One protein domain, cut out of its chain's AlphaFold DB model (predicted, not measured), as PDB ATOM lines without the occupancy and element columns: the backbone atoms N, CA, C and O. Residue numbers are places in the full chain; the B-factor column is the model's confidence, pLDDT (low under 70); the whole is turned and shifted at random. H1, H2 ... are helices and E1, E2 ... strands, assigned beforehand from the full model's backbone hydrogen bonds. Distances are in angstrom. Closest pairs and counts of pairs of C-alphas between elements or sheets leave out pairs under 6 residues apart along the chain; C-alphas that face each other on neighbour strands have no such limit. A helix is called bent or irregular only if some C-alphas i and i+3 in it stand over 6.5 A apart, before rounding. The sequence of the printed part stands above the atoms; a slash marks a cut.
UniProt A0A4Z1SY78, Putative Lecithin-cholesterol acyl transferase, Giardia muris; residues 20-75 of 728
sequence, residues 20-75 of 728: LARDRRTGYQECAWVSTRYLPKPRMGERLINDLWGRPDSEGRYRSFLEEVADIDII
ATOM      1  N   LEU A  20      90.408 -19.774  19.444       92.31
ATOM      2  CA  LEU A  20      90.474 -18.317  19.349       92.31
ATOM      3  C   LEU A  20      89.655 -17.847  18.151       92.31
ATOM      4  O   LEU A  20      89.727 -18.445  17.085       92.31
ATOM      5  N   ALA A  21      88.908 -16.760  18.312       92.19
ATOM      6  CA  ALA A  21      88.335 -16.027  17.194       92.19
ATOM      7  C   ALA A  21      89.182 -14.778  16.934       92.19
ATOM      8  O   ALA A  21      89.465 -14.018  17.864       92.19
ATOM      9  N   ARG A  22      89.581 -14.565  15.680       93.38
ATOM     10  CA  ARG A  22      90.390 -13.426  15.236       93.38
ATOM     11  C   ARG A  22      89.629 -12.630  14.183       93.38
ATOM     12  O   ARG A  22      89.436 -13.099  13.068       93.38
ATOM     13  N   ASP A  23      89.202 -11.421  14.534       91.75
ATOM     14  CA  ASP A  23      88.519 -10.497  13.623       91.75
ATOM     15  C   ASP A  23      89.488 -10.022  12.531       91.75
ATOM     16  O   ASP A  23      90.468  -9.333  12.817       91.75
ATOM     17  N   ARG A  24      89.199 -10.334  11.265       93.06
ATOM     18  CA  ARG A  24      90.023  -9.938  10.113       93.06
ATOM     19  C   ARG A  24      89.974  -8.441   9.830       93.06
ATOM     20  O   ARG A  24      90.881  -7.912   9.198       93.06
ATOM     21  N   ARG A  25      88.939  -7.736  10.298       89.31
ATOM     22  CA  ARG A  25      88.798  -6.287  10.086       89.31
ATOM     23  C   ARG A  25      89.702  -5.482  11.008       89.31
ATOM     24  O   ARG A  25      90.132  -4.393  10.640       89.31
ATOM     25  N   THR A  26      89.925  -5.972  12.228       88.00
ATOM     26  CA  THR A  26      90.613  -5.211  13.283       88.00
ATOM     27  C   THR A  26      91.835  -5.904  13.872       88.00
ATOM     28  O   THR A  26      92.580  -5.269  14.617       88.00
ATOM     29  N   GLY A  27      92.035  -7.189  13.579       87.81
ATOM     30  CA  GLY A  27      93.024  -8.043  14.233       87.81
ATOM     31  C   GLY A  27      92.669  -8.401  15.680       87.81
ATOM     32  O   GLY A  27      93.478  -9.034  16.355       87.81
ATOM     33  N   TYR A  28      91.497  -7.994  16.187       87.75
ATOM     34  CA  TYR A  28      91.078  -8.297  17.553       87.75
ATOM     35  C   TYR A  28      90.942  -9.808  17.751       87.75
ATOM     36  O   TYR A  28      90.222 -10.474  17.009       87.75
ATOM     37  N   GLN A  29      91.623 -10.331  18.767       88.31
ATOM     38  CA  GLN A  29      91.560 -11.737  19.142       88.31
ATOM     39  C   GLN A  29      90.782 -11.916  20.439       88.31
ATOM     40  O   GLN A  29      90.952 -11.163  21.403       88.31
ATOM     41  N   GLU A  30      89.981 -12.973  20.494       85.00
ATOM     42  CA  GLU A  30      89.319 -13.398  21.714       85.00
ATOM     43  C   GLU A  30      89.267 -14.914  21.877       85.00
ATOM     44  O   GLU A  30      89.144 -15.667  20.917       85.00
ATOM     45  N   CYS A  31      89.360 -15.373  23.127       85.00
ATOM     46  CA  CYS A  31      89.193 -16.784  23.461       85.00
ATOM     47  C   CYS A  31      87.711 -17.155  23.381       85.00
ATOM     48  O   CYS A  31      86.940 -16.905  24.314       85.00
ATOM     49  N   ALA A  32      87.356 -17.736  22.237       86.50
ATOM     50  CA  ALA A  32      86.028 -18.221  21.905       86.50
ATOM     51  C   ALA A  32      85.672 -19.470  22.726       86.50
ATOM     52  O   ALA A  32      84.534 -19.626  23.174       86.50
ATOM     53  N   TRP A  33      86.665 -20.327  23.004       85.38
ATOM     54  CA  TRP A  33      86.510 -21.491  23.874       85.38
ATOM     55  C   TRP A  33      87.816 -21.860  24.600       85.38
ATOM     56  O   TRP A  33      88.869 -21.886  23.981       85.38
ATOM     57  N   VAL A  34      87.829 -22.147  25.903       72.19
ATOM     58  CA  VAL A  34      86.787 -21.815  26.884       72.19
ATOM     59  C   VAL A  34      87.019 -20.382  27.361       72.19
ATOM     60  O   VAL A  34      88.074 -20.064  27.913       72.19
ATOM     61  N   SER A  35      86.042 -19.500  27.137       67.56
ATOM     62  CA  SER A  35      86.196 -18.081  27.473       67.56
ATOM     63  C   SER A  35      86.457 -17.866  28.965       67.56
ATOM     64  O   SER A  35      85.743 -18.390  29.818       67.56
ATOM     65  N   THR A  36      87.452 -17.036  29.283       57.78
ATOM     66  CA  THR A  36      87.896 -16.762  30.658       57.78
ATOM     67  C   THR A  36      87.102 -15.650  31.355       57.78
ATOM     68  O   THR A  36      87.386 -15.307  32.500       57.78
ATOM     69  N   ARG A  37      86.073 -15.078  30.709       57.97
ATOM     70  CA  ARG A  37      85.209 -14.044  31.308       57.97
ATOM     71  C   ARG A  37      84.145 -14.672  32.218       57.97
ATOM     72  O   ARG A  37      82.983 -14.814  31.836       57.97
ATOM     73  N   TYR A  38      84.559 -15.046  33.428       53.94
ATOM     74  CA  TYR A  38      83.687 -15.638  34.453       53.94
ATOM     75  C   TYR A  38      82.938 -14.602  35.304       53.94
ATOM     76  O   TYR A  38      81.874 -14.906  35.838       53.94
ATOM     77  N   LEU A  39      83.454 -13.371  35.405       45.44
ATOM     78  CA  LEU A  39      82.914 -12.312  36.264       45.44
ATOM     79  C   LEU A  39      82.659 -11.010  35.480       45.44
ATOM     80  O   LEU A  39      83.389 -10.721  34.529       45.44
ATOM     81  N   PRO A  40      81.634 -10.209  35.850       46.91
ATOM     82  CA  PRO A  40      80.663 -10.428  36.935       46.91
ATOM     83  C   PRO A  40      79.498 -11.373  36.570       46.91
ATOM     84  O   PRO A  40      78.661 -11.669  37.415       46.91
ATOM     85  N   LYS A  41      79.415 -11.848  35.319       52.88
ATOM     86  CA  LYS A  41      78.473 -12.892  34.881       52.88
ATOM     87  C   LYS A  41      79.239 -13.939  34.069       52.88
ATOM     88  O   LYS A  41      80.046 -13.521  33.240       52.88
ATOM     89  N   PRO A  42      78.988 -15.247  34.244       57.66
ATOM     90  CA  PRO A  42      79.637 -16.283  33.447       57.66
ATOM     91  C   PRO A  42      79.231 -16.144  31.973       57.66
ATOM     92  O   PRO A  42      78.065 -16.319  31.625       57.66
ATOM     93  N   ARG A  43      80.194 -15.806  31.103       62.84
ATOM     94  CA  ARG A  43      79.987 -15.594  29.653       62.84
ATOM     95  C   ARG A  43      80.526 -16.730  28.778       62.84
ATOM     96  O   ARG A  43      80.721 -16.548  27.580       62.84
ATOM     97  N   MET A  44      80.768 -17.907  29.354       67.94
ATOM     98  CA  MET A  44      81.296 -19.056  28.609       67.94
ATOM     99  C   MET A  44      80.371 -19.453  27.449       67.94
ATOM    100  O   MET A  44      80.814 -19.510  26.305       67.94
ATOM    101  N   GLY A  45      79.078 -19.649  27.733       72.69
ATOM    102  CA  GLY A  45      78.083 -19.938  26.699       72.69
ATOM    103  C   GLY A  45      77.938 -18.799  25.690       72.69
ATOM    104  O   GLY A  45      77.848 -19.052  24.499       72.69
ATOM    105  N   GLU A  46      78.007 -17.544  26.147       76.44
ATOM    106  CA  GLU A  46      77.924 -16.356  25.282       76.44
ATOM    107  C   GLU A  46      78.966 -16.377  24.160       76.44
ATOM    108  O   GLU A  46      78.606 -16.192  22.999       76.44
ATOM    109  N   ARG A  47      80.239 -16.633  24.484       81.38
ATOM    110  CA  ARG A  47      81.315 -16.669  23.481       81.38
ATOM    111  C   ARG A  47      81.248 -17.893  22.592       81.38
ATOM    112  O   ARG A  47      81.369 -17.767  21.380       81.38
ATOM    113  N   LEU A  48      80.933 -19.049  23.170       84.31
ATOM    114  CA  LEU A  48      80.679 -20.261  22.399       84.31
ATOM    115  C   LEU A  48      79.621 -20.017  21.305       84.31
ATOM    116  O   LEU A  48      79.797 -20.419  20.160       84.31
ATOM    117  N   ILE A  49      78.542 -19.312  21.648       85.38
ATOM    118  CA  ILE A  49      77.432 -19.026  20.733       85.38
ATOM    119  C   ILE A  49      77.801 -17.962  19.718       85.38
ATOM    120  O   ILE A  49      77.521 -18.131  18.536       85.38
ATOM    121  N   ASN A  50      78.369 -16.850  20.174       88.31
ATOM    122  CA  ASN A  50      78.636 -15.738  19.281       88.31
ATOM    123  C   ASN A  50      79.782 -16.050  18.313       88.31
ATOM    124  O   ASN A  50      79.747 -15.600  17.173       88.31
ATOM    125  N   ASP A  51      80.768 -16.830  18.755       90.38
ATOM    126  CA  ASP A  51      82.031 -16.942  18.037       90.38
ATOM    127  C   ASP A  51      82.180 -18.289  17.317       90.38
ATOM    128  O   ASP A  51      82.780 -18.359  16.242       90.38
ATOM    129  N   LEU A  52      81.596 -19.368  17.857       91.44
ATOM    130  CA  LEU A  52      81.781 -20.728  17.337       91.44
ATOM    131  C   LEU A  52      80.532 -21.356  16.720       91.44
ATOM    132  O   LEU A  52      80.671 -22.388  16.051       91.44
ATOM    133  N   TRP A  53      79.339 -20.783  16.912       92.31
ATOM    134  CA  TRP A  53      78.136 -21.292  16.256       92.31
ATOM    135  C   TRP A  53      78.205 -21.051  14.754       92.31
ATOM    136  O   TRP A  53      78.424 -19.935  14.289       92.31
ATOM    137  N   GLY A  54      77.975 -22.109  13.996       91.94
ATOM    138  CA  GLY A  54      77.682 -22.025  12.591       91.94
ATOM    139  C   GLY A  54      77.160 -23.349  12.069       91.94
ATOM    140  O   GLY A  54      76.374 -24.022  12.735       91.94
ATOM    141  N   ARG A  55      77.554 -23.682  10.849       89.88
ATOM    142  CA  ARG A  55      76.982 -24.778  10.077       89.88
ATOM    143  C   ARG A  55      78.021 -25.328   9.094       89.88
ATOM    144  O   ARG A  55      79.021 -24.658   8.833       89.88
ATOM    145  N   PRO A  56      77.793 -26.509   8.519       90.12
ATOM    146  CA  PRO A  56      78.668 -27.037   7.490       90.12
ATOM    147  C   PRO A  56      78.582 -26.228   6.194       90.12
ATOM    148  O   PRO A  56      77.501 -25.767   5.810       90.12
ATOM    149  N   ASP A  57      79.718 -26.096   5.511       88.69
ATOM    150  CA  ASP A  57      79.784 -25.692   4.108       88.69
ATOM    151  C   ASP A  57      79.366 -26.846   3.172       88.69
ATOM    152  O   ASP A  57      79.036 -27.946   3.617       88.69
ATOM    153  N   SER A  58      79.357 -26.602   1.859       84.44
ATOM    154  CA  SER A  58      78.962 -27.596   0.848       84.44
ATOM    155  C   SER A  58      79.837 -28.853   0.818       84.44
ATOM    156  O   SER A  58      79.407 -29.883   0.306       84.44
ATOM    157  N   GLU A  59      81.056 -28.792   1.355       84.81
ATOM    158  CA  GLU A  59      81.982 -29.928   1.430       84.81
ATOM    159  C   GLU A  59      81.838 -30.700   2.757       84.81
ATOM    160  O   GLU A  59      82.318 -31.832   2.897       84.81
ATOM    161  N   GLY A  60      81.096 -30.133   3.713       86.69
ATOM    162  CA  GLY A  60      80.898 -30.672   5.050       86.69
ATOM    163  C   GLY A  60      81.949 -30.199   6.055       86.69
ATOM    164  O   GLY A  60      82.086 -30.815   7.111       86.69
ATOM    165  N   ARG A  61      82.696 -29.124   5.798       90.94
ATOM    166  CA  ARG A  61      83.535 -28.514   6.842       90.94
ATOM    167  C   ARG A  61      82.683 -27.609   7.703       90.94
ATOM    168  O   ARG A  61      81.891 -26.823   7.188       90.94
ATOM    169  N   TYR A  62      82.851 -27.688   9.013       92.56
ATOM    170  CA  TYR A  62      82.091 -26.856   9.930       92.56
ATOM    171  C   TYR A  62      82.628 -25.419   9.906       92.56
ATOM    172  O   TYR A  62      83.808 -25.179  10.170       92.56
ATOM    173  N   ARG A  63      81.766 -24.441   9.614       92.69
ATOM    174  CA  ARG A  63      82.118 -23.017   9.541       92.69
ATOM    175  C   ARG A  63      81.285 -22.207  10.519       92.69
ATOM    176  O   ARG A  63      80.074 -22.379  10.580       92.69
ATOM    177  N   SER A  64      81.924 -21.316  11.279       93.44
ATOM    178  CA  SER A  64      81.220 -20.358  12.147       93.44
ATOM    179  C   SER A  64      80.411 -19.366  11.305       93.44
ATOM    180  O   SER A  64      80.837 -18.991  10.219       93.44
ATOM    181  N   PHE A  65      79.291 -18.852  11.817       92.88
ATOM    182  CA  PHE A  65      78.587 -17.733  11.179       92.88
ATOM    183  C   PHE A  65      79.426 -16.449  11.129       92.88
ATOM    184  O   PHE A  65      79.093 -15.537  10.373       92.88
ATOM    185  N   LEU A  66      80.523 -16.380  11.893       92.06
ATOM    186  CA  LEU A  66      81.520 -15.318  11.790       92.06
ATOM    187  C   LEU A  66      82.481 -15.471  10.603       92.06
ATOM    188  O   LEU A  66      83.287 -14.571  10.396       92.06
ATOM    189  N   GLU A  67      82.425 -16.558   9.828       91.19
ATOM    190  CA  GLU A  67      83.410 -16.888   8.780       91.19
ATOM    191  C   GLU A  67      83.694 -15.760   7.781       91.19
ATOM    192  O   GLU A  67      84.766 -15.753   7.194       91.19
ATOM    193  N   GLU A  68      82.766 -14.817   7.572       88.94
ATOM    194  CA  GLU A  68      82.929 -13.658   6.681       88.94
ATOM    195  C   GLU A  68      83.832 -12.566   7.266       88.94
ATOM    196  O   GLU A  68      84.443 -11.795   6.523       88.94
ATOM    197  N   VAL A  69      83.946 -12.502   8.590       92.19
ATOM    198  CA  VAL A  69      84.630 -11.421   9.310       92.19
ATOM    199  C   VAL A  69      85.733 -11.907  10.241       92.19
ATOM    200  O   VAL A  69      86.581 -11.099  10.601       92.19
ATOM    201  N   ALA A  70      85.761 -13.187  10.615       93.44
ATOM    202  CA  ALA A  70      86.736 -13.726  11.553       93.44
ATOM    203  C   ALA A  70      87.251 -15.114  11.157       93.44
ATOM    204  O   ALA A  70      86.530 -15.918  10.560       93.44
ATOM    205  N   ASP A  71      88.492 -15.382  11.552       94.12
ATOM    206  CA  ASP A  71      89.120 -16.700  11.514       94.12
ATOM    207  C   ASP A  71      88.964 -17.387  12.872       94.12
ATOM    208  O   ASP A  71      88.965 -16.720  13.914       94.12
ATOM    209  N   ILE A  72      88.821 -18.715  12.866       94.25
ATOM    210  CA  ILE A  72      88.846 -19.520  14.091       94.25
ATOM    211  C   ILE A  72      90.157 -20.294  14.131       94.25
ATOM    212  O   ILE A  72      90.346 -21.227  13.354       94.25
ATOM    213  N   ASP A  73      91.037 -19.899  15.043       93.38
ATOM    214  CA  ASP A  73      92.369 -20.468  15.209       93.38
ATOM    215  C   ASP A  73      92.369 -21.481  16.373       93.38
ATOM    216  O   ASP A  73      91.743 -21.263  17.419       93.38
ATOM    217  N   ILE A  74      93.087 -22.594  16.207       94.25
ATOM    218  CA  ILE A  74      93.314 -23.587  17.266       94.25
ATOM    219  C   ILE A  74      94.459 -23.090  18.154       94.25
ATOM    220  O   ILE A  74      95.478 -22.608  17.661       94.25
ATOM    221  N   ILE A  75      94.309 -23.193  19.478       93.12
ATOM    222  CA  ILE A  75      95.459 -23.042  20.375       93.12
ATOM    223  C   ILE A  75      96.171 -24.393  20.428       93.12
ATOM    224  O   ILE A  75      95.642 -25.340  21.004       93.12
TER     225      ILE A  75
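This is residues 20 to 75 of the 728 residues of the protein "Putative Lecithin-cholesterol acyl transferase" of Giardia muris (UniProt A0A4Z1SY78). A small curtain of three antiparallel strands, E2, E1 and E5, has one short helix, H1, running across it over E2, while the small hairpin E3 and E4 and the loop of residues 34 to 43 reach out to the two opposite ends of an elongated whole. The loop turns at Pro 40 and the hairpin at Glu 59, and these two places make the long axis. The printed part has 56 residues, with five named strands and one named helix in the order E1, E2, H1, E3, E4, E5; the larger sheet has the order E2, E1, E5, the smaller one E3, E4, and both are antiparallel. The class is mixed, helices and strands. The whole is only just compact, close to loose, with a radius of gyration of the C-alphas of 11.9 A and spans of 40 by 22 by 18 A.

The printed part begins with E1, residues 20 to 23, whose first C-alpha, that of Leu 20, is at (90.474, -18.317, 19.349); it measures 9.9 A from first to last C-alpha. After a tight link comes E2, residues 29 to 33, 12.0 A long. The short link of residues 34 to 43 leads to H1, residues 44 to 52, which runs 11.4 A from C-alpha 44 at (81.296, -19.056, 28.609) to C-alpha 52 at (81.781, -20.728, 17.337). One residue, Trp 53, separates it from E3, residues 54 to 56, 7.2 A long. E4 holds residues 62 to 64 and measures 6.9 A. E5, residues 70 to 74, measures 13.2 A and ends with C-alpha 74 at (93.314, -23.587, 17.266).

In the larger sheet E1 is the inner strand, and E2 and E5 are the edge strands. E1 and E2 form a hairpin, antiparallel at 144 degrees between their directions, with N 21 and O 30 at 2.8 A and N 30 and O 21 at 2.9 A, within hydrogen-bond range. E1 and E5 are antiparallel at 157 degrees, with N 20 and O 73 at 2.8 A and N 22 and O 71 at 2.9 A, within hydrogen-bond range. H1 is on this sheet at a height over the sheet of 7.9 A. It lies over E2, and on the local plane its line stands at 65 degrees to that of E2, across the strands. The closest C-alphas of H1 and E2, those of Arg 47 and Ala 32, are 5.2 A apart. H1 is not bent, and every O i to N i+4 pair inside it is within hydrogen-bond range. The closest C-alphas of H1 and E4, those of Leu 52 and Ser 64, are 5.2 A apart. E3 and E4 form the second hairpin, antiparallel at 154 degrees, with N 55 and O 63 at 2.8 A, within hydrogen-bond range. E3 is apart from E1, E2 and E5, and E4 is apart from E1 and E2. The closest C-alphas of E4 and E5, those of Ser 64 and Ile 72, are 7.9 A apart.

The two C-alphas farthest apart, those of Pro 40 and Glu 59, are 40.5 A from each other, while the first and last printed C-alphas, those of Leu 20 and Ile 75, are 6.9 A apart. The printed part has no cut. No link is long; the link from E2 to H1 is short, and the other links are tight. The mean pLDDT of the printed part is 83.2, and residues 35 to 44, of which 44 belongs to H1, are under 70.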